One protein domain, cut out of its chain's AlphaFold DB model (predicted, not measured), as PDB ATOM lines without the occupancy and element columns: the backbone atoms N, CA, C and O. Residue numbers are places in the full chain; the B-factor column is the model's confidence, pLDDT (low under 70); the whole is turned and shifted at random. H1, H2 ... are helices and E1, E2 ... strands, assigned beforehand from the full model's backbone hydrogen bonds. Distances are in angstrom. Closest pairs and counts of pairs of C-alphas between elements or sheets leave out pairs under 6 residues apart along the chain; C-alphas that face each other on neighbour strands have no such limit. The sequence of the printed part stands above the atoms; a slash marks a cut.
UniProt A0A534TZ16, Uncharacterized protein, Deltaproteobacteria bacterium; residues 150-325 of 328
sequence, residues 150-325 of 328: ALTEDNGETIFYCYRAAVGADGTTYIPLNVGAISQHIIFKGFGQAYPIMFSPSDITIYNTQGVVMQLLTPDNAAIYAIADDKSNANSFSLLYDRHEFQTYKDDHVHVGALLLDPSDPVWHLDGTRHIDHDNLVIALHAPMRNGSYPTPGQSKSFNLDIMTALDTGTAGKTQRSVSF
ATOM      1  N   ALA A 150      40.014 114.072  30.764       94.25
ATOM      2  CA  ALA A 150      41.441 114.272  30.978       94.25
ATOM      3  C   ALA A 150      42.225 114.138  29.668       94.25
ATOM      4  O   ALA A 150      42.068 113.158  28.935       94.25
ATOM      5  N   LEU A 151      43.088 115.114  29.410       93.12
ATOM      6  CA  LEU A 151      44.052 115.126  28.319       93.12
ATOM      7  C   LEU A 151      45.459 114.910  28.876       93.12
ATOM      8  O   LEU A 151      45.732 115.160  30.051       93.12
ATOM      9  N   THR A 152      46.361 114.431  28.029       90.00
ATOM     10  CA  THR A 152      47.737 114.116  28.413       90.00
ATOM     11  C   THR A 152      48.753 114.892  27.600       90.00
ATOM     12  O   THR A 152      48.488 115.321  26.481       90.00
ATOM     13  N   GLU A 153      49.934 115.065  28.190       90.12
ATOM     14  CA  GLU A 153      51.088 115.660  27.529       90.12
ATOM     15  C   GLU A 153      51.796 114.625  26.650       90.12
ATOM     16  O   GLU A 153      52.811 114.040  27.023       90.12
ATOM     17  N   ASP A 154      51.225 114.346  25.486       88.56
ATOM     18  CA  ASP A 154      51.862 113.526  24.465       88.56
ATOM     19  C   ASP A 154      51.324 113.831  23.069       88.56
ATOM     20  O   ASP A 154      50.271 114.447  22.888       88.56
ATOM     21  N   ASN A 155      52.061 113.359  22.067       88.50
ATOM     22  CA  ASN A 155      51.575 113.310  20.697       88.50
ATOM     23  C   ASN A 155      50.550 112.176  20.584       88.50
ATOM     24  O   ASN A 155      50.884 110.999  20.745       88.50
ATOM     25  N   GLY A 156      49.293 112.510  20.305       88.50
ATOM     26  CA  GLY A 156      48.244 111.502  20.340       88.50
ATOM     27  C   GLY A 156      46.892 111.959  19.824       88.50
ATOM     28  O   GLY A 156      46.659 113.128  19.535       88.50
ATOM     29  N   GLU A 157      46.009 110.980  19.697       90.44
ATOM     30  CA  GLU A 157      44.595 111.143  19.385       90.44
ATOM     31  C   GLU A 157      43.803 110.434  20.476       90.44
ATOM     32  O   GLU A 157      44.032 109.256  20.755       90.44
ATOM     33  N   THR A 158      42.876 111.145  21.104       93.00
ATOM     34  CA  THR A 158      41.957 110.584  22.088       93.00
ATOM     35  C   THR A 158      40.539 110.698  21.557       93.00
ATOM     36  O   THR A 158      40.027 111.797  21.355       93.00
ATOM     37  N   ILE A 159      39.897 109.546  21.366       94.38
ATOM     38  CA  ILE A 159      38.490 109.466  20.980       94.38
ATOM     39  C   ILE A 159      37.659 109.151  22.221       94.38
ATOM     40  O   ILE A 159      37.813 108.099  22.849       94.38
ATOM     41  N   PHE A 160      36.733 110.048  22.534       95.31
ATOM     42  CA  PHE A 160      35.711 109.875  23.554       95.31
ATOM     43  C   PHE A 160      34.420 109.384  22.890       95.31
ATOM     44  O   PHE A 160      33.645 110.165  22.330       95.31
ATOM     45  N   TYR A 161      34.200 108.073  22.931       95.50
ATOM     46  CA  TYR A 161      33.009 107.436  22.381       95.50
ATOM     47  C   TYR A 161      31.780 107.717  23.232       95.50
ATOM     48  O   TYR A 161      31.836 107.708  24.462       95.50
ATOM     49  N   CYS A 162      30.649 107.888  22.554       95.00
ATOM     50  CA  CYS A 162      29.360 108.166  23.179       95.00
ATOM     51  C   CYS A 162      29.351 109.398  24.100       95.00
ATOM     52  O   CYS A 162      28.578 109.463  25.059       95.00
ATOM     53  N   TYR A 163      30.220 110.370  23.828       97.06
ATOM     54  CA  TYR A 163      30.284 111.602  24.586       97.06
ATOM     55  C   TYR A 163      28.959 112.366  24.481       97.06
ATOM     56  O   TYR A 163      28.293 112.395  23.439       97.06
ATOM     57  N   ARG A 164      28.559 112.973  25.597       97.25
ATOM     58  CA  ARG A 164      27.351 113.788  25.704       97.25
ATOM     59  C   ARG A 164      27.719 115.103  26.359       97.25
ATOM     60  O   ARG A 164      28.077 115.131  27.534       97.25
ATOM     61  N   ALA A 165      27.612 116.178  25.592       97.69
ATOM     62  CA  ALA A 165      27.836 117.518  26.096       97.69
ATOM     63  C   ALA A 165      26.629 117.996  26.913       97.69
ATOM     64  O   ALA A 165      25.492 117.556  26.698       97.69
ATOM     65  N   ALA A 166      26.884 118.937  27.819       98.38
ATOM     66  CA  ALA A 166      25.833 119.764  28.388       98.38
ATOM     67  C   ALA A 166      25.563 120.942  27.449       98.38
ATOM     68  O   ALA A 166      26.495 121.561  26.936       98.38
ATOM     69  N   VAL A 167      24.291 121.255  27.242       98.69
ATOM     70  CA  VAL A 167      23.834 122.418  26.487       98.69
ATOM     71  C   VAL A 167      23.079 123.330  27.446       98.69
ATOM     72  O   VAL A 167      22.094 122.901  28.047       98.69
ATOM     73  N   GLY A 168      23.543 124.568  27.604       98.56
ATOM     74  CA  GLY A 168      22.927 125.585  28.454       98.56
ATOM     75  C   GLY A 168      21.543 126.014  27.970       98.56
ATOM     76  O   GLY A 168      21.096 125.654  26.880       98.56
ATOM     77  N   ALA A 169      20.845 126.805  28.787       98.19
ATOM     78  CA  ALA A 169      19.499 127.293  28.462       98.19
ATOM     79  C   ALA A 169      19.472 128.188  27.210       98.19
ATOM     80  O   ALA A 169      18.450 128.286  26.536       98.19
ATOM     81  N   ASP A 170      20.606 128.807  26.901       97.19
ATOM     82  CA  ASP A 170      20.865 129.647  25.737       97.19
ATOM     83  C   ASP A 170      21.300 128.854  24.489       97.19
ATOM     84  O   ASP A 170      21.471 129.442  23.429       97.19
ATOM     85  N   GLY A 171      21.474 127.532  24.579       97.88
ATOM     86  CA  GLY A 171      21.980 126.708  23.476       97.88
ATOM     87  C   GLY A 171      23.508 126.602  23.414       97.88
ATOM     88  O   GLY A 171      24.035 125.977  22.492       97.88
ATOM     89  N   THR A 172      24.232 127.163  24.387       98.56
ATOM     90  CA  THR A 172      25.693 127.036  24.472       98.56
ATOM     91  C   THR A 172      26.084 125.603  24.817       98.56
ATOM     92  O   THR A 172      25.658 125.066  25.837       98.56
ATOM     93  N   THR A 173      26.898 124.962  23.979       98.50
ATOM     94  CA  THR A 173      27.452 123.626  24.244       98.50
ATOM     95  C   THR A 173      28.729 123.745  25.073       98.50
ATOM     96  O   THR A 173      29.632 124.486  24.697       98.50
ATOM     97  N   TYR A 174      28.830 122.981  26.159       98.56
ATOM     98  CA  TYR A 174      29.976 122.985  27.066       98.56
ATOM     99  C   TYR A 174      30.765 121.672  26.990       98.56
ATOM    100  O   TYR A 174      30.198 120.577  27.082       98.56
ATOM    101  N   ILE A 175      32.088 121.788  26.861       98.12
ATOM    102  CA  ILE A 175      33.039 120.669  26.866       98.12
ATOM    103  C   ILE A 175      34.089 120.933  27.958       98.12
ATOM    104  O   ILE A 175      35.012 121.720  27.734       98.12
ATOM    105  N   PRO A 176      33.936 120.326  29.148       98.00
ATOM    106  CA  PRO A 176      34.885 120.472  30.241       98.00
ATOM    107  C   PRO A 176      36.095 119.537  30.044       98.00
ATOM    108  O   PRO A 176      35.943 118.339  29.795       98.00
ATOM    109  N   LEU A 177      37.302 120.090  30.149       96.81
ATOM    110  CA  LEU A 177      38.585 119.428  29.919       96.81
ATOM    111  C   LEU A 177      39.458 119.532  31.171       96.81
ATOM    112  O   LEU A 177      39.606 120.617  31.728       96.81
ATOM    113  N   ASN A 178      40.120 118.440  31.541       96.00
ATOM    114  CA  ASN A 178      41.215 118.460  32.502       96.00
ATOM    115  C   ASN A 178      42.544 118.376  31.739       96.00
ATOM    116  O   ASN A 178      42.810 117.415  31.021       96.00
ATOM    117  N   VAL A 179      43.370 119.402  31.893       94.25
ATOM    118  CA  VAL A 179      44.678 119.573  31.251       94.25
ATOM    119  C   VAL A 179      45.811 119.673  32.276       94.25
ATOM    120  O   VAL A 179      46.929 120.010  31.906       94.25
ATOM    121  N   GLY A 180      45.569 119.349  33.551       92.69
ATOM    122  CA  GLY A 180      46.575 119.495  34.617       92.69
ATOM    123  C   GLY A 180      47.841 118.649  34.415       92.69
ATOM    124  O   GLY A 180      48.926 118.996  34.889       92.69
ATOM    125  N   ALA A 181      47.738 117.568  33.635       91.50
ATOM    126  CA  ALA A 181      48.886 116.760  33.230       91.50
ATOM    127  C   ALA A 181      49.811 117.457  32.209       91.50
ATOM    128  O   ALA A 181      50.913 116.967  31.975       91.50
ATOM    129  N   ILE A 182      49.391 118.578  31.610       90.88
ATOM    130  CA  ILE A 182      50.113 119.294  30.552       90.88
ATOM    131  C   ILE A 182      50.873 120.475  31.148       90.88
ATOM    132  O   ILE A 182      50.307 121.340  31.812       90.88
ATOM    133  N   SER A 183      52.182 120.476  30.965       88.81
ATOM    134  CA  SER A 183      53.154 121.475  31.413       88.81
ATOM    135  C   SER A 183      53.797 122.213  30.244       88.81
ATOM    136  O   SER A 183      54.139 123.382  30.375       88.81
ATOM    137  N   GLN A 184      53.951 121.533  29.111       87.50
ATOM    138  CA  GLN A 184      54.577 122.063  27.912       87.50
ATOM    139  C   GLN A 184      53.578 122.777  27.003       87.50
ATOM    140  O   GLN A 184      52.360 122.613  27.095       87.50
ATOM    141  N   HIS A 185      54.132 123.566  26.087       88.12
ATOM    142  CA  HIS A 185      53.409 124.081  24.933       88.12
ATOM    143  C   HIS A 185      52.830 122.921  24.117       88.12
ATOM    144  O   HIS A 185      53.538 121.978  23.749       88.12
ATOM    145  N   ILE A 186      51.526 122.997  23.854       89.38
ATOM    146  CA  ILE A 186      50.792 121.962  23.141       89.38
ATOM    147  C   ILE A 186      49.788 122.587  22.172       89.38
ATOM    148  O   ILE A 186      49.150 123.607  22.453       89.38
ATOM    149  N   ILE A 187      49.625 121.928  21.033       91.12
ATOM    150  CA  ILE A 187      48.591 122.214  20.050       91.12
ATOM    151  C   ILE A 187      47.482 121.185  20.235       91.12
ATOM    152  O   ILE A 187      47.713 119.976  20.163       91.12
ATOM    153  N   PHE A 188      46.265 121.672  20.434       93.50
ATOM    154  CA  PHE A 188      45.056 120.867  20.439       93.50
ATOM    155  C   PHE A 188      44.395 120.929  19.070       93.50
ATOM    156  O   PHE A 188      44.340 121.989  18.451       93.50
ATOM    157  N   LYS A 189      43.814 119.820  18.619       93.94
ATOM    158  CA  LYS A 189      42.826 119.824  17.541       93.94
ATOM    159  C   LYS A 189      41.610 119.018  17.966       93.94
ATOM    160  O   LYS A 189      41.748 117.833  18.228       93.94
ATOM    161  N   GLY A 190      40.436 119.636  18.004       94.12
ATOM    162  CA  GLY A 190      39.198 118.994  18.445       94.12
ATOM    163  C   GLY A 190      38.069 119.084  17.421       94.12
ATOM    164  O   GLY A 190      37.940 120.102  16.736       94.12
ATOM    165  N   PHE A 191      37.239 118.041  17.331       95.25
ATOM    166  CA  PHE A 191      35.958 118.066  16.609       95.25
ATOM    167  C   PHE A 191      34.986 116.979  17.109       95.25
ATOM    168  O   PHE A 191      35.380 115.983  17.714       95.25
ATOM    169  N   GLY A 192      33.691 117.179  16.860       95.62
ATOM    170  CA  GLY A 192      32.618 116.238  17.171       95.62
ATOM    171  C   GLY A 192      32.120 115.505  15.925       95.62
ATOM    172  O   GLY A 192      31.568 116.116  15.006       95.62
ATOM    173  N   GLN A 193      32.257 114.182  15.904       94.94
ATOM    174  CA  GLN A 193      31.709 113.326  14.849       94.94
ATOM    175  C   GLN A 193      30.211 113.108  15.069       94.94
ATOM    176  O   GLN A 193      29.816 112.728  16.166       94.94
ATOM    177  N   ALA A 194      29.383 113.278  14.035       93.19
ATOM    178  CA  ALA A 194      27.915 113.228  14.149       93.19
ATOM    179  C   ALA A 194      27.295 114.338  15.037       93.19
ATOM    180  O   ALA A 194      26.151 114.213  15.486       93.19
ATOM    181  N   TYR A 195      28.020 115.438  15.270       95.38
ATOM    182  CA  TYR A 195      27.537 116.618  15.990       95.38
ATOM    183  C   TYR A 195      27.792 117.898  15.172       95.38
ATOM    184  O   TYR A 195      28.807 118.559  15.374       95.38
ATOM    185  N   PRO A 196      26.912 118.254  14.216       95.56
ATOM    186  CA  PRO A 196      27.224 119.221  13.162       95.56
ATOM    187  C   PRO A 196      27.097 120.692  13.586       95.56
ATOM    188  O   PRO A 196      26.356 121.454  12.963       95.56
ATOM    189  N   ILE A 197      27.802 121.094  14.646       95.25
ATOM    190  CA  ILE A 197      27.913 122.491  15.083       95.25
ATOM    191  C   ILE A 197      28.917 123.254  14.203       95.25
ATOM    192  O   ILE A 197      30.018 122.771  13.925       95.25
ATOM    193  N   MET A 198      28.522 124.436  13.735       95.31
ATOM    194  CA  MET A 198      29.333 125.329  12.908       95.31
ATOM    195  C   MET A 198      29.680 126.556  13.732       95.31
ATOM    196  O   MET A 198      28.777 127.259  14.173       95.31
ATOM    197  N   PHE A 199      30.964 126.826  13.916       95.00
ATOM    198  CA  PHE A 199      31.415 127.931  14.749       95.00
ATOM    199  C   PHE A 199      32.464 128.776  14.039       95.00
ATOM    200  O   PHE A 199      33.245 128.310  13.213       95.00
ATOM    201  N   SER A 200      32.473 130.044  14.395       94.00
ATOM    202  CA  SER A 200      33.491 131.032  14.101       94.00
ATOM    203  C   SER A 200      34.243 131.371  15.396       94.00
ATOM    204  O   SER A 200      33.846 130.918  16.471       94.00
ATOM    205  N   PRO A 201      35.329 132.158  15.342       91.62
ATOM    206  CA  PRO A 201      36.096 132.502  16.540       91.62
ATOM    207  C   PRO A 201      35.232 133.146  17.633       91.62
ATOM    208  O   PRO A 201      35.323 132.757  18.791       91.62
ATOM    209  N   SER A 202      34.321 134.051  17.256       92.31
ATOM    210  CA  SER A 202      33.447 134.757  18.203       92.31
ATOM    211  C   SER A 202      32.431 133.861  18.911       92.31
ATOM    212  O   SER A 202      31.845 134.285  19.902       92.31
ATOM    213  N   ASP A 203      32.223 132.641  18.417       95.62
ATOM    214  CA  ASP A 203      31.287 131.680  19.002       95.62
ATOM    215  C   ASP A 203      31.949 130.824  20.097       95.62
ATOM    216  O   ASP A 203      31.279 130.011  20.738       95.62
ATOM    217  N   ILE A 204      33.265 130.984  20.301       95.25
ATOM    218  CA  ILE A 204      34.080 130.181  21.213       95.25
ATOM    219  C   ILE A 204      34.579 131.053  22.360       95.25
ATOM    220  O   ILE A 204      35.296 132.037  22.168       95.25
ATOM    221  N   THR A 205      34.275 130.633  23.584       94.81
ATOM    222  CA  THR A 205      34.938 131.146  24.787       94.81
ATOM    223  C   THR A 205      35.527 129.988  25.574       94.81
ATOM    224  O   THR A 205      34.864 128.974  25.789       94.81
ATOM    225  N   ILE A 206      36.773 130.136  26.015       95.25
ATOM    226  CA  ILE A 206      37.424 129.170  26.898       95.25
ATOM    227  C   ILE A 206      37.411 129.758  28.301       95.25
ATOM    228  O   ILE A 206      38.022 130.799  28.549       95.25
ATOM    229  N   TYR A 207      36.719 129.083  29.208       96.31
ATOM    230  CA  TYR A 207      36.718 129.389  30.631       96.31
ATOM    231  C   TYR A 207      37.596 128.403  31.403       96.31
ATOM    232  O   TYR A 207      37.995 127.371  30.862       96.31
ATOM    233  N   ASN A 208      37.855 128.685  32.676       95.38
ATOM    234  CA  ASN A 208      38.202 127.655  33.652       95.38
ATOM    235  C   ASN A 208      36.986 127.287  34.523       95.38
ATOM    236  O   ASN A 208      35.911 127.888  34.414       95.38
ATOM    237  N   THR A 209      37.151 126.316  35.420       95.44
ATOM    238  CA  THR A 209      36.103 125.887  36.369       95.44
ATOM    239  C   THR A 209      35.753 126.937  37.427       95.44
ATOM    240  O   THR A 209      34.732 126.814  38.089       95.44
ATOM    241  N   GLN A 210      36.535 128.008  37.577       95.38
ATOM    242  CA  GLN A 210      36.192 129.149  38.438       95.38
ATOM    243  C   GLN A 210      35.310 130.182  37.706       95.38
ATOM    244  O   GLN A 210      34.858 131.158  38.312       95.38
ATOM    245  N   GLY A 211      35.056 129.991  36.405       95.31
ATOM    246  CA  GLY A 211      34.307 130.918  35.551       95.31
ATOM    247  C   GLY A 211      35.146 132.073  34.996       95.31
ATOM    248  O   GLY A 211      34.588 133.008  34.425       95.31
ATOM    249  N   VAL A 212      36.471 132.025  35.157       95.25
ATOM    250  CA  VAL A 212      37.407 132.993  34.569       95.25
ATOM    251  C   VAL A 212      37.469 132.765  33.071       95.25
ATOM    252  O   VAL A 212      37.587 131.626  32.626       95.25
ATOM    253  N   VAL A 213      37.423 133.843  32.292       94.00
ATOM    254  CA  VAL A 213      37.691 133.780  30.853       94.00
ATOM    255  C   VAL A 213      39.191 133.587  30.654       94.00
ATOM    256  O   VAL A 213      39.983 134.495  30.901       94.00
ATOM    257  N   MET A 214      39.575 132.399  30.201       91.00
ATOM    258  CA  MET A 214      40.963 132.050  29.904       91.00
ATOM    259  C   MET A 214      41.365 132.542  28.519       91.00
ATOM    260  O   MET A 214      42.486 133.016  28.344       91.00
ATOM    261  N   GLN A 215      40.448 132.457  27.552       89.56
ATOM    262  CA  GLN A 215      40.665 132.922  26.188       89.56
ATOM    263  C   GLN A 215      39.339 133.291  25.511       89.56
ATOM    264  O   GLN A 215      38.379 132.518  25.530       89.56
ATOM    265  N   LEU A 216      39.332 134.442  24.837       85.94
ATOM    266  CA  LEU A 216      38.364 134.774  23.788       85.94
ATOM    267  C   LEU A 216      39.056 134.602  22.440       85.94
ATOM    268  O   LEU A 216      40.146 135.149  22.246       85.94
ATOM    269  N   LEU A 217      38.459 133.846  21.520       86.62
ATOM    270  CA  LEU A 217      38.982 133.752  20.161       86.62
ATOM    271  C   LEU A 217      38.407 134.905  19.337       86.62
ATOM    272  O   LEU A 217      37.197 135.105  19.257       86.62
ATOM    273  N   THR A 218      39.288 135.697  18.743       84.62
ATOM    274  CA  THR A 218      38.921 136.843  17.911       84.62
ATOM    275  C   THR A 218      39.767 136.817  16.645       84.62
ATOM    276  O   THR A 218      40.870 136.274  16.654       84.62
ATOM    277  N   PRO A 219      39.317 137.433  15.543       80.00
ATOM    278  CA  PRO A 219      40.150 137.547  14.346       80.00
ATOM    279  C   PRO A 219      41.550 138.133  14.609       80.00
ATOM    280  O   PRO A 219      42.491 137.803  13.891       80.00
ATOM    281  N   ASP A 220      41.703 138.945  15.660       79.00
ATOM    282  CA  ASP A 220      42.969 139.584  16.036       79.00
ATOM    283  C   ASP A 220      43.990 138.611  16.655       79.00
ATOM    284  O   ASP A 220      45.183 138.907  16.670       79.00
ATOM    285  N   ASN A 221      43.559 137.434  17.125       79.50
ATOM    286  CA  ASN A 221      44.440 136.377  17.632       79.50
ATOM    287  C   ASN A 221      44.476 135.133  16.725       79.50
ATOM    288  O   ASN A 221      44.759 134.028  17.177       79.50
ATOM    289  N   ALA A 222      44.295 135.314  15.412       79.69
ATOM    290  CA  ALA A 222      44.343 134.238  14.413       79.69
ATOM    291  C   ALA A 222      45.674 133.454  14.344       79.69
ATOM    292  O   ALA A 222      45.748 132.441  13.657       79.69
ATOM    293  N   ALA A 223      46.728 133.899  15.035       84.56
ATOM    294  CA  ALA A 223      47.989 133.167  15.128       84.56
ATOM    295  C   ALA A 223      47.916 131.934  16.049       84.56
ATOM    296  O   ALA A 223      48.707 131.015  15.870       84.56
ATOM    297  N   ILE A 224      46.985 131.907  17.013       86.00
ATOM    298  CA  ILE A 224      46.899 130.842  18.031       86.00
ATOM    299  C   ILE A 224      45.749 129.860  17.786       86.00
ATOM    300  O   ILE A 224      45.498 128.982  18.607       86.00
ATOM    301  N   TYR A 225      45.013 129.995  16.681       92.19
ATOM    302  CA  TYR A 225      43.952 129.056  16.342       92.19
ATOM    303  C   TYR A 225      43.737 128.939  14.831       92.19
ATOM    304  O   TYR A 225      44.015 129.854  14.061       92.19
ATOM    305  N   ALA A 226      43.153 127.821  14.409       92.62
ATOM    306  CA  ALA A 226      42.578 127.674  13.079       92.62
ATOM    307  C   ALA A 226      41.241 126.936  13.172       92.62
ATOM    308  O   ALA A 226      41.108 125.964  13.912       92.62
ATOM    309  N   ILE A 227      40.254 127.387  12.400       94.31
ATOM    310  CA  ILE A 227      38.952 126.726  12.295       94.31
ATOM    311  C   ILE A 227      38.797 126.204  10.874       94.31
ATOM    312  O   ILE A 227      38.979 126.952   9.912       94.31
ATOM    313  N   ALA A 228      38.459 124.924  10.736       93.25
ATOM    314  CA  ALA A 228      38.250 124.302   9.436       93.25
ATOM    315  C   ALA A 228      36.931 123.533   9.386       93.25
ATOM    316  O   ALA A 228      36.640 122.724  10.270       93.25
ATOM    317  N   ASP A 229      36.174 123.753   8.310       90.56
ATOM    318  CA  ASP A 229      35.060 122.894   7.914       90.56
ATOM    319  C   ASP A 229      35.629 121.610   7.289       90.56
ATOM    320  O   ASP A 229      36.334 121.654   6.276       90.56
ATOM    321  N   ASP A 230      35.317 120.458   7.881       75.19
ATOM    322  CA  ASP A 230      35.731 119.150   7.373       75.19
ATOM    323  C   ASP A 230      34.939 118.694   6.126       75.19
ATOM    324  O   ASP A 230      35.168 117.604   5.600       75.19
ATOM    325  N   LYS A 231      34.031 119.548   5.622       70.94
ATOM    326  CA  LYS A 231      33.103 119.351   4.492       70.94
ATOM    327  C   LYS A 231      32.100 118.212   4.690       70.94
ATOM    328  O   LYS A 231      31.257 117.994   3.817       70.94
ATOM    329  N   SER A 232      32.143 117.513   5.824       79.06
ATOM    330  CA  SER A 232      31.174 116.494   6.196       79.06
ATOM    331  C   SER A 232      29.984 117.160   6.871       79.06
ATOM    332  O   SER A 232      30.095 117.773   7.932       79.06
ATOM    333  N   ASN A 233      28.795 117.003   6.292       79.19
ATOM    334  CA  ASN A 233      27.579 117.570   6.876       79.19
ATOM    335  C   ASN A 233      27.162 116.915   8.208       79.19
ATOM    336  O   ASN A 233      26.260 117.420   8.874       79.19
ATOM    337  N   ALA A 234      27.789 115.805   8.596       88.31
ATOM    338  CA  ALA A 234      27.511 115.118   9.851       88.31
ATOM    339  C   ALA A 234      28.356 115.648  11.020       88.31
ATOM    340  O   ALA A 234      27.960 115.481  12.171       88.31
ATOM    341  N   ASN A 235      29.490 116.295  10.757       93.31
ATOM    342  CA  ASN A 235      30.475 116.637  11.780       93.31
ATOM    343  C   ASN A 235      30.494 118.132  12.087       93.31
ATOM    344  O   ASN A 235      30.028 118.957  11.286       93.31
ATOM    345  N   SER A 236      31.035 118.463  13.260       95.81
ATOM    346  CA  SER A 236      31.323 119.845  13.625       95.81
ATOM    347  C   SER A 236      32.449 120.417  12.771       95.81
ATOM    348  O   SER A 236      33.245 119.683  12.183       95.81
ATOM    349  N   PHE A 237      32.595 121.739  12.793       96.25
ATOM    350  CA  PHE A 237      33.882 122.332  12.436       96.25
ATOM    351  C   PHE A 237      34.967 121.836  13.400       96.25
ATOM    352  O   PHE A 237      34.682 121.425  14.529       96.25
ATOM    353  N   SER A 238      36.213 121.846  12.941       95.12
ATOM    354  CA  SER A 238      37.371 121.524  13.771       95.12
ATOM    355  C   SER A 238      38.031 122.795  14.281       95.12
ATOM    356  O   SER A 238      38.165 123.760  13.528       95.12
ATOM    357  N   LEU A 239      38.444 122.779  15.546       95.12
ATOM    358  CA  LEU A 239      39.251 123.823  16.165       95.12
ATOM    359  C   LEU A 239      40.658 123.276  16.367       95.12
ATOM    360  O   LEU A 239      40.831 122.319  17.113       95.12
ATOM    361  N   LEU A 240      41.645 123.895  15.729       93.69
ATOM    362  CA  LEU A 240      43.040 123.820  16.138       93.69
ATOM    363  C   LEU A 240      43.310 125.001  17.070       93.69
ATOM    364  O   LEU A 240      42.957 126.125  16.723       93.69
ATOM    365  N   TYR A 241      43.909 124.756  18.230       92.56
ATOM    366  CA  TYR A 241      44.222 125.776  19.224       92.56
ATOM    367  C   TYR A 241      45.620 125.545  19.795       92.56
ATOM    368  O   TYR A 241      45.923 124.467  20.301       92.56
ATOM    369  N   ASP A 242      46.459 126.563  19.688       90.12
ATOM    370  CA  ASP A 242      47.822 126.605  20.194       90.12
ATOM    371  C   ASP A 242      47.821 127.283  21.572       90.12
ATOM    372  O   ASP A 242      47.426 128.447  21.703       90.12
ATOM    373  N   ARG A 243      48.259 126.556  22.610       87.56
ATOM    374  CA  ARG A 243      48.353 127.093  23.970       87.56
ATOM    375  C   ARG A 243      49.762 126.944  24.535       87.56
ATOM    376  O   ARG A 243      50.234 125.840  24.801       87.56
ATOM    377  N   HIS A 244      50.377 128.086  24.826       82.50
ATOM    378  CA  HIS A 244      51.740 128.209  25.354       82.50
ATOM    379  C   HIS A 244      51.800 128.585  26.849       82.50
ATOM    380  O   HIS A 244      52.865 128.553  27.454       82.50
ATOM    381  N   GLU A 245      50.667 128.920  27.477       80.75
ATOM    382  CA  GLU A 245      50.630 129.464  28.849       80.75
ATOM    383  C   GLU A 245      50.955 128.453  29.964       80.75
ATOM    384  O   GLU A 245      51.167 128.866  31.103       80.75
ATOM    385  N   PHE A 246      50.970 127.145  29.675       83.25
ATOM    386  CA  PHE A 246      51.171 126.103  30.693       83.25
ATOM    387  C   PHE A 246      52.522 126.225  31.395       83.25
ATOM    388  O   PHE A 246      52.583 126.146  32.621       83.25
ATOM    389  N   GLN A 247      53.584 126.464  30.622       81.94
ATOM    390  CA  GLN A 247      54.938 126.549  31.153       81.94
ATOM    391  C   GLN A 247      55.083 127.785  32.042       81.94
ATOM    392  O   GLN A 247      55.483 127.654  33.192       81.94
ATOM    393  N   THR A 248      54.649 128.954  31.555       80.31
ATOM    394  CA  THR A 248      54.650 130.201  32.335       80.31
ATOM    395  C   THR A 248      53.881 130.042  33.645       80.31
ATOM    396  O   THR A 248      54.410 130.362  34.703       80.31
ATOM    397  N   TYR A 249      52.665 129.483  33.598       82.69
ATOM    398  CA  TYR A 249      51.863 129.234  34.798       82.69
ATOM    399  C   TYR A 249      52.587 128.325  35.802       82.69
ATOM    400  O   TYR A 249      52.635 128.641  36.990       82.69
ATOM    401  N   LYS A 250      53.160 127.203  35.347       83.12
ATOM    402  CA  LYS A 250      53.845 126.261  36.243       83.12
ATOM    403  C   LYS A 250      55.137 126.840  36.797       83.12
ATOM    404  O   LYS A 250      55.387 126.676  37.985       83.12
ATOM    405  N   ASP A 251      55.906 127.561  35.991       80.12
ATOM    406  CA  ASP A 251      57.111 128.242  36.458       80.12
ATOM    407  C   ASP A 251      56.762 129.275  37.535       80.12
ATOM    408  O   ASP A 251      57.377 129.262  38.603       80.12
ATOM    409  N   ASP A 252      55.719 130.082  37.333       77.25
ATOM    410  CA  ASP A 252      55.241 131.049  38.331       77.25
ATOM    411  C   ASP A 252      54.840 130.374  39.664       77.25
ATOM    412  O   ASP A 252      55.041 130.952  40.731       77.25
ATOM    413  N   HIS A 253      54.354 129.126  39.629       77.44
ATOM    414  CA  HIS A 253      53.946 128.363  40.821       77.44
ATOM    415  C   HIS A 253      55.046 127.474  41.430       77.44
ATOM    416  O   HIS A 253      54.898 126.999  42.558       77.44
ATOM    417  N   VAL A 254      56.160 127.249  40.728       73.94
ATOM    418  CA  VAL A 254      57.341 126.545  41.263       73.94
ATOM    419  C   VAL A 254      58.232 127.500  42.071       73.94
ATOM    420  O   VAL A 254      58.907 127.073  43.013       73.94
ATOM    421  N   HIS A 255      58.216 128.800  41.760       59.81
ATOM    422  CA  HIS A 255      58.980 129.812  42.492       59.81
ATOM    423  C   HIS A 255      58.284 130.181  43.816       59.81
ATOM    424  O   HIS A 255      57.449 131.077  43.905       59.81
ATOM    425  N   VAL A 256      58.661 129.456  44.870       57.59
ATOM    426  CA  VAL A 256      58.202 129.601  46.261       57.59
ATOM    427  C   VAL A 256      58.269 131.070  46.721       57.59
ATOM    428  O   VAL A 256      59.353 131.642  46.833       57.59
ATOM    429  N   GLY A 257      57.118 131.695  46.987       70.00
ATOM    430  CA  GLY A 257      57.037 133.120  47.318       70.00
ATOM    431  C   GLY A 257      55.604 133.655  47.408       70.00
ATOM    432  O   GLY A 257      54.737 133.027  48.011       70.00
ATOM    433  N   ALA A 258      55.365 134.832  46.821       66.25
ATOM    434  CA  ALA A 258      54.097 135.569  46.898       66.25
ATOM    435  C   ALA A 258      52.893 134.809  46.297       66.25
ATOM    436  O   ALA A 258      51.779 134.963  46.790       66.25
ATOM    437  N   LEU A 259      53.144 133.937  45.308       78.81
ATOM    438  CA  LEU A 259      52.147 133.117  44.600       78.81
ATOM    439  C   LEU A 259      51.867 131.758  45.269       78.81
ATOM    440  O   LEU A 259      51.230 130.884  44.690       78.81
ATOM    441  N   LEU A 260      52.329 131.548  46.505       84.19
ATOM    442  CA  LEU A 260      51.866 130.413  47.301       84.19
ATOM    443  C   LEU A 260      50.366 130.549  47.571       84.19
ATOM    444  O   LEU A 260      49.908 131.625  47.954       84.19
ATOM    445  N   LEU A 261      49.620 129.453  47.429       88.31
ATOM    446  CA  LEU A 261      48.198 129.421  47.772       88.31
ATOM    447  C   LEU A 261      47.995 129.757  49.254       88.31
ATOM    448  O   LEU A 261      48.707 129.245  50.123       88.31
ATOM    449  N   ASP A 262      46.989 130.575  49.544       89.75
ATOM    450  CA  ASP A 262      46.510 130.794  50.902       89.75
ATOM    451  C   ASP A 262      45.863 129.491  51.411       89.75
ATOM    452  O   ASP A 262      44.836 129.063  50.881       89.75
ATOM    453  N   PRO A 263      46.420 128.835  52.445       89.00
ATOM    454  CA  PRO A 263      45.906 127.551  52.919       89.00
ATOM    455  C   PRO A 263      44.499 127.652  53.526       89.00
ATOM    456  O   PRO A 263      43.809 126.641  53.643       89.00
ATOM    457  N   SER A 264      44.061 128.852  53.922       89.12
ATOM    458  CA  SER A 264      42.704 129.102  54.420       89.12
ATOM    459  C   SER A 264      41.706 129.413  53.297       89.12
ATOM    460  O   SER A 264      40.490 129.213  53.451       89.12
ATOM    461  N   ASP A 265      42.208 129.866  52.148       90.00
ATOM    462  CA  ASP A 265      41.402 130.217  50.987       90.00
ATOM    463  C   ASP A 265      42.158 129.987  49.663       90.00
ATOM    464  O   ASP A 265      42.598 130.952  49.041       90.00
ATOM    465  N   PRO A 266      42.285 128.725  49.196       90.12
ATOM    466  CA  PRO A 266      43.170 128.360  48.079       90.12
ATOM    467  C   PRO A 266      42.834 128.980  46.718       90.12
ATOM    468  O   PRO A 266      43.582 128.798  45.771       90.12
ATOM    469  N   VAL A 267      41.723 129.712  46.601       91.69
ATOM    470  CA  VAL A 267      41.401 130.538  45.422       91.69
ATOM    471  C   VAL A 267      42.132 131.894  45.430       91.69
ATOM    472  O   VAL A 267      41.943 132.718  44.533       91.69
ATOM    473  N   TRP A 268      42.981 132.131  46.430       92.50
ATOM    474  CA  TRP A 268      43.857 133.289  46.562       92.50
ATOM    475  C   TRP A 268      45.292 132.848  46.831       92.50
ATOM    476  O   TRP A 268      45.538 131.813  47.448       92.50
ATOM    477  N   HIS A 269      46.237 133.687  46.433       91.31
ATOM    478  CA  HIS A 269      47.615 133.611  46.886       91.31
ATOM    479  C   HIS A 269      47.800 134.347  48.226       91.31
ATOM    480  O   HIS A 269      46.982 135.191  48.616       91.31
ATOM    481  N   LEU A 270      48.904 134.064  48.924       89.00
ATOM    482  CA  LEU A 270      49.283 134.715  50.185       89.00
ATOM    483  C   LEU A 270      49.486 136.228  50.045       89.00
ATOM    484  O   LEU A 270      49.259 136.966  51.003       89.00
ATOM    485  N   ASP A 271      49.884 136.704  48.864       87.81
ATOM    486  CA  ASP A 271      50.009 138.135  48.568       87.81
ATOM    487  C   ASP A 271      48.660 138.849  48.347       87.81
ATOM    488  O   ASP A 271      48.610 140.070  48.183       87.81
ATOM    489  N   GLY A 272      47.557 138.098  48.378       88.75
ATOM    490  CA  GLY A 272      46.200 138.597  48.209       88.75
ATOM    491  C   GLY A 272      45.725 138.696  46.760       88.75
ATOM    492  O   GLY A 272      44.582 139.106  46.544       88.75
ATOM    493  N   THR A 273      46.545 138.305  45.783       90.00
ATOM    494  CA  THR A 273      46.119 138.135  44.388       90.00
ATOM    495  C   THR A 273      45.293 136.856  44.214       90.00
ATOM    496  O   THR A 273      45.256 135.989  45.087       90.00
ATOM    497  N   ARG A 274      44.555 136.752  43.106       91.31
ATOM    498  CA  ARG A 274      43.713 135.581  42.817       91.31
ATOM    499  C   ARG A 274      44.565 134.428  42.313       91.31
ATOM    500  O   ARG A 274      45.407 134.634  41.443       91.31
ATOM    501  N   HIS A 275      44.263 133.223  42.785       91.94
ATOM    502  CA  HIS A 275      44.734 132.004  42.137       91.94
ATOM    503  C   HIS A 275      43.786 131.656  40.990       91.94
ATOM    504  O   HIS A 275      42.590 131.442  41.203       91.94
ATOM    505  N   ILE A 276      44.320 131.651  39.770       91.62
ATOM    506  CA  ILE A 276      43.587 131.257  38.568       91.62
ATOM    507  C   ILE A 276      43.914 129.794  38.283       91.62
ATOM    508  O   ILE A 276      45.079 129.435  38.143       91.62
ATOM    509  N   ASP A 277      42.887 128.958  38.176       91.12
ATOM    510  CA  ASP A 277      43.025 127.564  37.762       91.12
ATOM    511  C   ASP A 277      43.309 127.485  36.252       91.12
ATOM    512  O   ASP A 277      42.500 127.939  35.437       91.12
ATOM    513  N   HIS A 278      44.460 126.922  35.876       91.38
ATOM    514  CA  HIS A 278      44.840 126.668  34.479       91.38
ATOM    515  C   HIS A 278      44.682 125.198  34.060       91.38
ATOM    516  O   HIS A 278      44.832 124.899  32.866       91.38
ATOM    517  N   ASP A 279      44.364 124.318  35.012       92.62
ATOM    518  CA  ASP A 279      44.352 122.865  34.863       92.62
ATOM    519  C   ASP A 279      42.982 122.341  34.440       92.62
ATOM    520  O   ASP A 279      42.900 121.282  33.821       92.62
ATOM    521  N   ASN A 280      41.904 123.067  34.741       95.38
ATOM    522  CA  ASN A 280      40.547 122.652  34.406       95.38
ATOM    523  C   ASN A 280      39.876 123.714  33.529       95.38
ATOM    524  O   ASN A 280      39.537 124.805  33.989       95.38
ATOM    525  N   LEU A 281      39.686 123.391  32.251       96.19
ATOM    526  CA  LEU A 281      39.121 124.284  31.245       96.19
ATOM    527  C   LEU A 281      37.691 123.891  30.891       96.19
ATOM    528  O   LEU A 281      37.297 122.732  30.984       96.19
ATOM    529  N   VAL A 282      36.924 124.851  30.392       97.94
ATOM    530  CA  VAL A 282      35.598 124.628  29.824       97.94
ATOM    531  C   VAL A 282      35.515 125.363  28.496       97.94
ATOM    532  O   VAL A 282      35.530 126.592  28.452       97.94
ATOM    533  N   ILE A 283      35.407 124.609  27.402       97.62
ATOM    534  CA  ILE A 283      35.121 125.180  26.085       97.62
ATOM    535  C   ILE A 283      33.612 125.404  25.997       97.62
ATOM    536  O   ILE A 283      32.840 124.446  26.063       97.62
ATOM    537  N   ALA A 284      33.203 126.659  25.840       98.12
ATOM    538  CA  ALA A 284      31.828 127.065  25.601       98.12
ATOM    539  C   ALA A 284      31.653 127.454  24.126       98.12
ATOM    540  O   ALA A 284      32.352 128.336  23.624       98.12
ATOM    541  N   LEU A 285      30.725 126.780  23.442       97.31
ATOM    542  CA  LEU A 285      30.418 126.957  22.024       97.31
ATOM    543  C   LEU A 285      28.972 127.435  21.867       97.31
ATOM    544  O   LEU A 285      28.039 126.634  21.983       97.31
ATOM    545  N   HIS A 286      28.781 128.720  21.587       97.56
ATOM    546  CA  HIS A 286      27.468 129.286  21.282       97.56
ATOM    547  C   HIS A 286      27.327 129.472  19.772       97.56
ATOM    548  O   HIS A 286      27.553 130.555  19.244       97.56
ATOM    549  N   ALA A 287      26.995 128.393  19.066       96.88
ATOM    550  CA  ALA A 287      26.995 128.398  17.610       96.88
ATOM    551  C   ALA A 287      25.862 127.541  17.023       96.88
ATOM    552  O   ALA A 287      25.427 126.569  17.653       96.88
ATOM    553  N   PRO A 288      25.375 127.870  15.815       96.69
ATOM    554  CA  PRO A 288      24.319 127.109  15.172       96.69
ATOM    555  C   PRO A 288      24.821 125.757  14.652       96.69
ATOM    556  O   PRO A 288      25.963 125.575  14.231       96.69
ATOM    557  N   MET A 289      23.912 124.799  14.599       94.81
ATOM    558  CA  MET A 289      24.059 123.551  13.863       94.81
ATOM    559  C   MET A 289      23.927 123.812  12.354       94.81
ATOM    560  O   MET A 289      23.333 124.806  11.936       94.81
ATOM    561  N   ARG A 290      24.389 122.887  11.500       92.75
ATOM    562  CA  ARG A 290      24.292 123.002  10.023       92.75
ATOM    563  C   ARG A 290      22.877 123.238   9.478       92.75
ATOM    564  O   ARG A 290      22.728 123.740   8.370       92.75
ATOM    565  N   ASN A 291      21.839 122.897  10.238       92.25
ATOM    566  CA  ASN A 291      20.441 123.170   9.891       92.25
ATOM    567  C   ASN A 291      19.958 124.584  10.303       92.25
ATOM    568  O   ASN A 291      18.770 124.868  10.188       92.25
ATOM    569  N   GLY A 292      20.843 125.436  10.829       94.19
ATOM    570  CA  GLY A 292      20.555 126.787  11.318       94.19
ATOM    571  C   GLY A 292      19.971 126.866  12.734       94.19
ATOM    572  O   GLY A 292      19.848 127.963  13.268       94.19
ATOM    573  N   SER A 293      19.614 125.739  13.359       95.62
ATOM    574  CA  SER A 293      19.124 125.714  14.747       95.62
ATOM    575  C   SER A 293      20.273 125.684  15.751       95.62
ATOM    576  O   SER A 293      21.330 125.146  15.445       95.62
ATOM    577  N   TYR A 294      20.065 126.198  16.960       96.69
ATOM    578  CA  TYR A 294      21.013 125.998  18.058       96.69
ATOM    579  C   TYR A 294      20.827 124.617  18.708       96.69
ATOM    580  O   TYR A 294      19.722 124.056  18.650       96.69
ATOM    581  N   PRO A 295      21.878 124.058  19.336       97.31
ATOM    582  CA  PRO A 295      21.756 122.878  20.180       97.31
ATOM    583  C   PRO A 295      20.598 123.002  21.180       97.31
ATOM    584  O   PRO A 295      20.390 124.046  21.794       97.31
ATOM    585  N   THR A 296      19.816 121.933  21.335       97.31
ATOM    586  CA  THR A 296      18.684 121.919  22.272       97.31
ATOM    587  C   THR A 296      19.196 121.914  23.716       97.31
ATOM    588  O   THR A 296      20.015 121.045  24.027       97.31
ATOM    589  N   PRO A 297      18.710 122.810  24.600       98.44
ATOM    590  CA  PRO A 297      19.090 122.817  26.011       98.44
ATOM    591  C   PRO A 297      18.893 121.459  26.691       98.44
ATOM    592  O   PRO A 297      17.904 120.766  26.443       98.44
ATOM    593  N   GLY A 298      19.817 121.102  27.582       98.06
ATOM    594  CA  GLY A 298      19.841 119.809  28.262       98.06
ATOM    595  C   GLY A 298      21.074 118.996  27.885       98.06
ATOM    596  O   GLY A 298      22.165 119.526  27.688       98.06
ATOM    597  N   GLN A 299      20.899 117.687  27.781       97.19
ATOM    598  CA  GLN A 299      21.948 116.781  27.340       97.19
ATOM    599  C   GLN A 299      21.931 116.641  25.814       97.19
ATOM    600  O   GLN A 299      20.884 116.366  25.221       97.19
ATOM    601  N   SER A 300      23.095 116.756  25.170       97.25
ATOM    602  CA  SER A 300      23.202 116.523  23.730       97.25
ATOM    603  C   SER A 300      22.853 115.073  23.358       97.25
ATOM    604  O   SER A 300      22.937 114.134  24.165       97.25
ATOM    605  N   LYS A 301      22.538 114.853  22.074       94.69
ATOM    606  CA  LYS A 301      22.658 113.505  21.502       94.69
ATOM    607  C   LYS A 301      24.096 113.013  21.683       94.69
ATOM    608  O   LYS A 301      25.026 113.812  21.729       94.69
ATOM    609  N   SER A 302      24.242 111.700  21.797       95.88
ATOM    610  CA  SER A 302      25.541 111.037  21.871       95.88
ATOM    611  C   SER A 302      26.331 111.256  20.579       95.88
ATOM    612  O   SER A 302      25.764 111.107  19.498       95.88
ATOM    613  N   PHE A 303      27.620 111.563  20.697       96.00
ATOM    614  CA  PHE A 303      28.538 111.758  19.574       96.00
ATOM    615  C   PHE A 303      29.953 111.295  19.948       96.00
ATOM    616  O   PHE A 303      30.214 111.031  21.121       96.00
ATOM    617  N   ASN A 304      30.865 111.163  18.982       96.19
ATOM    618  CA  ASN A 304      32.272 110.912  19.315       96.19
ATOM    619  C   ASN A 304      33.013 112.244  19.334       96.19
ATOM    620  O   ASN A 304      33.010 112.958  18.332       96.19
ATOM    621  N   LEU A 305      33.632 112.573  20.463       96.69
ATOM    622  CA  LEU A 305      34.517 113.727  20.570       96.69
ATOM    623  C   LEU A 305      35.946 113.253  20.307       96.69
ATOM    624  O   LEU A 305      36.447 112.382  21.011       96.69
ATOM    625  N   ASP A 306      36.573 113.805  19.279       95.25
ATOM    626  CA  ASP A 306      37.942 113.496  18.877       95.25
ATOM    627  C   ASP A 306      38.828 114.690  19.237       95.25
ATOM    628  O   ASP A 306      38.529 115.823  18.847       95.25
ATOM    629  N   ILE A 307      39.865 114.442  20.040       95.25
ATOM    630  CA  ILE A 307      40.852 115.439  20.450       95.25
ATOM    631  C   ILE A 307      42.248 114.896  20.167       95.25
ATOM    632  O   ILE A 307      42.677 113.896  20.739       95.25
ATOM    633  N   MET A 308      42.985 115.615  19.331       92.50
ATOM    634  CA  MET A 308      44.393 115.383  19.057       92.50
ATOM    635  C   MET A 308      45.245 116.376  19.840       92.50
ATOM    636  O   MET A 308      44.908 117.559  19.928       92.50
ATOM    637  N   THR A 309      46.366 115.897  20.354       91.81
ATOM    638  CA  THR A 309      47.389 116.690  21.033       91.81
ATOM    639  C   THR A 309      48.718 116.540  20.307       91.81
ATOM    640  O   THR A 309      49.073 115.449  19.848       91.81
ATOM    641  N   ALA A 310      49.451 117.642  20.177       89.06
ATOM    642  CA  ALA A 310      50.787 117.651  19.603       89.06
ATOM    643  C   ALA A 310      51.710 118.604  20.368       89.06
ATOM    644  O   ALA A 310      51.374 119.768  20.567       89.06
ATOM    645  N   LEU A 311      52.883 118.114  20.760       85.88
ATOM    646  CA  LEU A 311      53.988 118.915  21.275       85.88
ATOM    647  C   LEU A 311      54.656 119.675  20.122       85.88
ATOM    648  O   LEU A 311      54.906 119.102  19.056       85.88
ATOM    649  N   ASP A 312      55.014 120.934  20.362       72.31
ATOM    650  CA  ASP A 312      55.651 121.821  19.372       72.31
ATOM    651  C   ASP A 312      57.022 121.316  18.877       72.31
ATOM    652  O   ASP A 312      57.476 121.620  17.778       72.31
ATOM    653  N   THR A 313      57.666 120.433  19.645       64.00
ATOM    654  CA  THR A 313      58.978 119.852  19.306       64.00
ATOM    655  C   THR A 313      58.947 118.846  18.149       64.00
ATOM    656  O   THR A 313      60.003 118.389  17.711       64.00
ATOM    657  N   GLY A 314      57.759 118.513  17.626       53.84
ATOM    658  CA  GLY A 314      57.591 117.869  16.327       53.84
ATOM    659  C   GLY A 314      58.404 116.587  16.137       53.84
ATOM    660  O   GLY A 314      59.275 116.534  15.276       53.84
ATOM    661  N   THR A 315      58.130 115.508  16.879       46.81
ATOM    662  CA  THR A 315      58.525 114.155  16.432       46.81
ATOM    663  C   THR A 315      57.570 113.072  16.937       46.81
ATOM    664  O   THR A 315      57.098 113.083  18.070       46.81
ATOM    665  N   ALA A 316      57.241 112.149  16.034       42.66
ATOM    666  CA  ALA A 316      56.071 111.289  16.072       42.66
ATOM    667  C   ALA A 316      56.174 110.064  16.998       42.66
ATOM    668  O   ALA A 316      57.067 109.231  16.871       42.66
ATOM    669  N   GLY A 317      55.121 109.888  17.788       51.91
ATOM    670  CA  GLY A 317      54.406 108.631  17.982       51.91
ATOM    671  C   GLY A 317      52.927 109.012  18.025       51.91
ATOM    672  O   GLY A 317      52.593 109.985  18.686       51.91
ATOM    673  N   LYS A 318      52.048 108.360  17.256       62.50
ATOM    674  CA  LYS A 318      50.600 108.592  17.380       62.50
ATOM    675  C   LYS A 318      50.066 107.601  18.398       62.50
ATOM    676  O   LYS A 318      49.735 106.474  18.034       62.50
ATOM    677  N   THR A 319      50.020 107.991  19.666       74.69
ATOM    678  CA  THR A 319      49.284 107.201  20.654       74.69
ATOM    679  C   THR A 319      47.799 107.412  20.390       74.69
ATOM    680  O   THR A 319      47.303 108.521  20.565       74.69
ATOM    681  N   GLN A 320      47.088 106.374  19.947       79.56
ATOM    682  CA  GLN A 320      45.630 106.422  19.897       79.56
ATOM    683  C   GLN A 320      45.068 105.911  21.220       79.56
ATOM    684  O   GLN A 320      45.450 104.845  21.708       79.56
ATOM    685  N   ARG A 321      44.157 106.683  21.802       84.56
ATOM    686  CA  ARG A 321      43.494 106.397  23.069       84.56
ATOM    687  C   ARG A 321      41.996 106.390  22.836       84.56
ATOM    688  O   ARG A 321      41.456 107.196  22.081       84.56
ATOM    689  N   SER A 322      41.318 105.466  23.495       82.50
ATOM    690  CA  SER A 322      39.876 105.304  23.381       82.50
ATOM    691  C   SER A 322      39.268 105.297  24.767       82.50
ATOM    692  O   SER A 322      39.609 104.457  25.598       82.50
ATOM    693  N   VAL A 323      38.360 106.234  25.007       83.69
ATOM    694  CA  VAL A 323      37.604 106.353  26.252       83.69
ATOM    695  C   VAL A 323      36.133 106.187  25.900       83.69
ATOM    696  O   VAL A 323      35.642 106.832  24.979       83.69
ATOM    697  N   SER A 324      35.423 105.303  26.596       82.69
ATOM    698  CA  SER A 324      34.009 105.041  26.325       82.69
ATOM    699  C   SER A 324      33.126 105.601  27.431       82.69
ATOM    700  O   SER A 324      33.308 105.261  28.599       82.69
ATOM    701  N   PHE A 325      32.141 106.412  27.045       83.12
ATOM    702  CA  PHE A 325      31.039 106.870  27.897       83.12
ATOM    703  C   PHE A 325      29.730 106.130  27.613       83.12
ATOM    704  O   PHE A 325      28.666 106.517  28.103       83.12
TER     705      PHE A 325
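AT A GLANCE: This is residues 150 to 325 of the 328 residues of an uncharacterized protein of Deltaproteobacteria bacterium (UniProt A0A534TZ16). The domain is a two-sheet sandwich, with E2, E8, E4 and E5 over E9, E3, E7 and E6, their strands slanted against each other; E1 and E10, at one side of the larger sheet, run past the smaller one. Off one end of the sandwich lie H1 and the unnamed residues 255 to 279, and at the opposite end lies a second unnamed stretch, residues 286 to 302. The printed part has 176 residues, with ten named strands and one named helix in the order E1 E2 E3 E4 E5 E6 E7 H1 E8 E9 E10; the class is mostly strand, though 72 residues, under half, are in named elements. The larger sheet runs E6 E7 E3 E9 E1 E10 and is mixed, and the smaller runs E2 E8 E4 E5, all antiparallel. The whole is compact, with a radius of gyration of the C-alphas of 17.2 A and spans of 53 by 41 by 36 A.

HOW THE PARTS SIT: The first strand, E1, residues 156 to 163, is an inner strand of the larger sheet, which is twisted. It is parallel to the edge strand E10, residues 319 to 324, at 12 degrees, with N 159 and O 321 2.9 A apart. It is antiparallel to E9, residues 303 to 311, at 163 degrees, with N 158 and O 307 2.8 A apart. E2, residues 173 to 178, is an edge strand of the smaller sheet and is antiparallel to E8, residues 280 to 285; N 175 and O 283 are 2.9 A apart, within hydrogen-bond range. E3, residues 186 to 193, is back in the larger sheet, antiparallel to E9 at 164 degrees, with N 189 and O 308 2.8 A apart. E4, residues 204 to 208, is antiparallel to E8, with N 207 and O 282 2.9 A apart. E4 and E5, residues 213 to 216, form a hairpin with a tight link, and N 206 and O 215 are 2.9 A apart; E5 is the other edge of the smaller sheet. E6, residues 225 to 228, and E7, residues 238 to 243, form the second hairpin, with N 226 and O 240 2.9 A apart; E6 is an edge strand. E7 is antiparallel to E3, where C-alphas 240 and 189 face each other at 4.2 A and N 188 and O 241 are 2.8 A apart. A tight link leads to H1, residues 245 to 254, which is not on either sheet. In H1 every O i to N i+4 pair is within hydrogen-bond range.

IN THESE COORDINATES: E1 begins at C-alpha 156, at (48.244, 111.502, 20.340), and measures 18.5 A from first to last C-alpha. E2 measures 16.9 A, E3 22.5 A and E7 16.0 A, while E4, E5 and E6 have five, four and four residues. H1 measures 14.4 A and ends at C-alpha 254, at (57.341, 126.545, 41.263). E8 measures 16.6 A; E9, the longest strand with 9 residues, measures 26.5 A. E10 measures 16.4 A and ends at C-alpha 324, at (34.009, 105.041, 26.325).

THE WHOLE: The two C-alphas farthest apart, those of Gly 257 and Asn 291, are 53.3 A from each other, and each lies in a long link. The link from H1 to E8 has 25 residues, and that from E8 to E9 has 17. The first and last printed C-alphas, those of Ala 150 and Phe 325, are 13.1 A apart, and the printed part has no cut. The mean pLDDT of the printed part is 89.2; the model's confidence is under 70 at residues 255 to 256, residue 258 and residues 313 to 318.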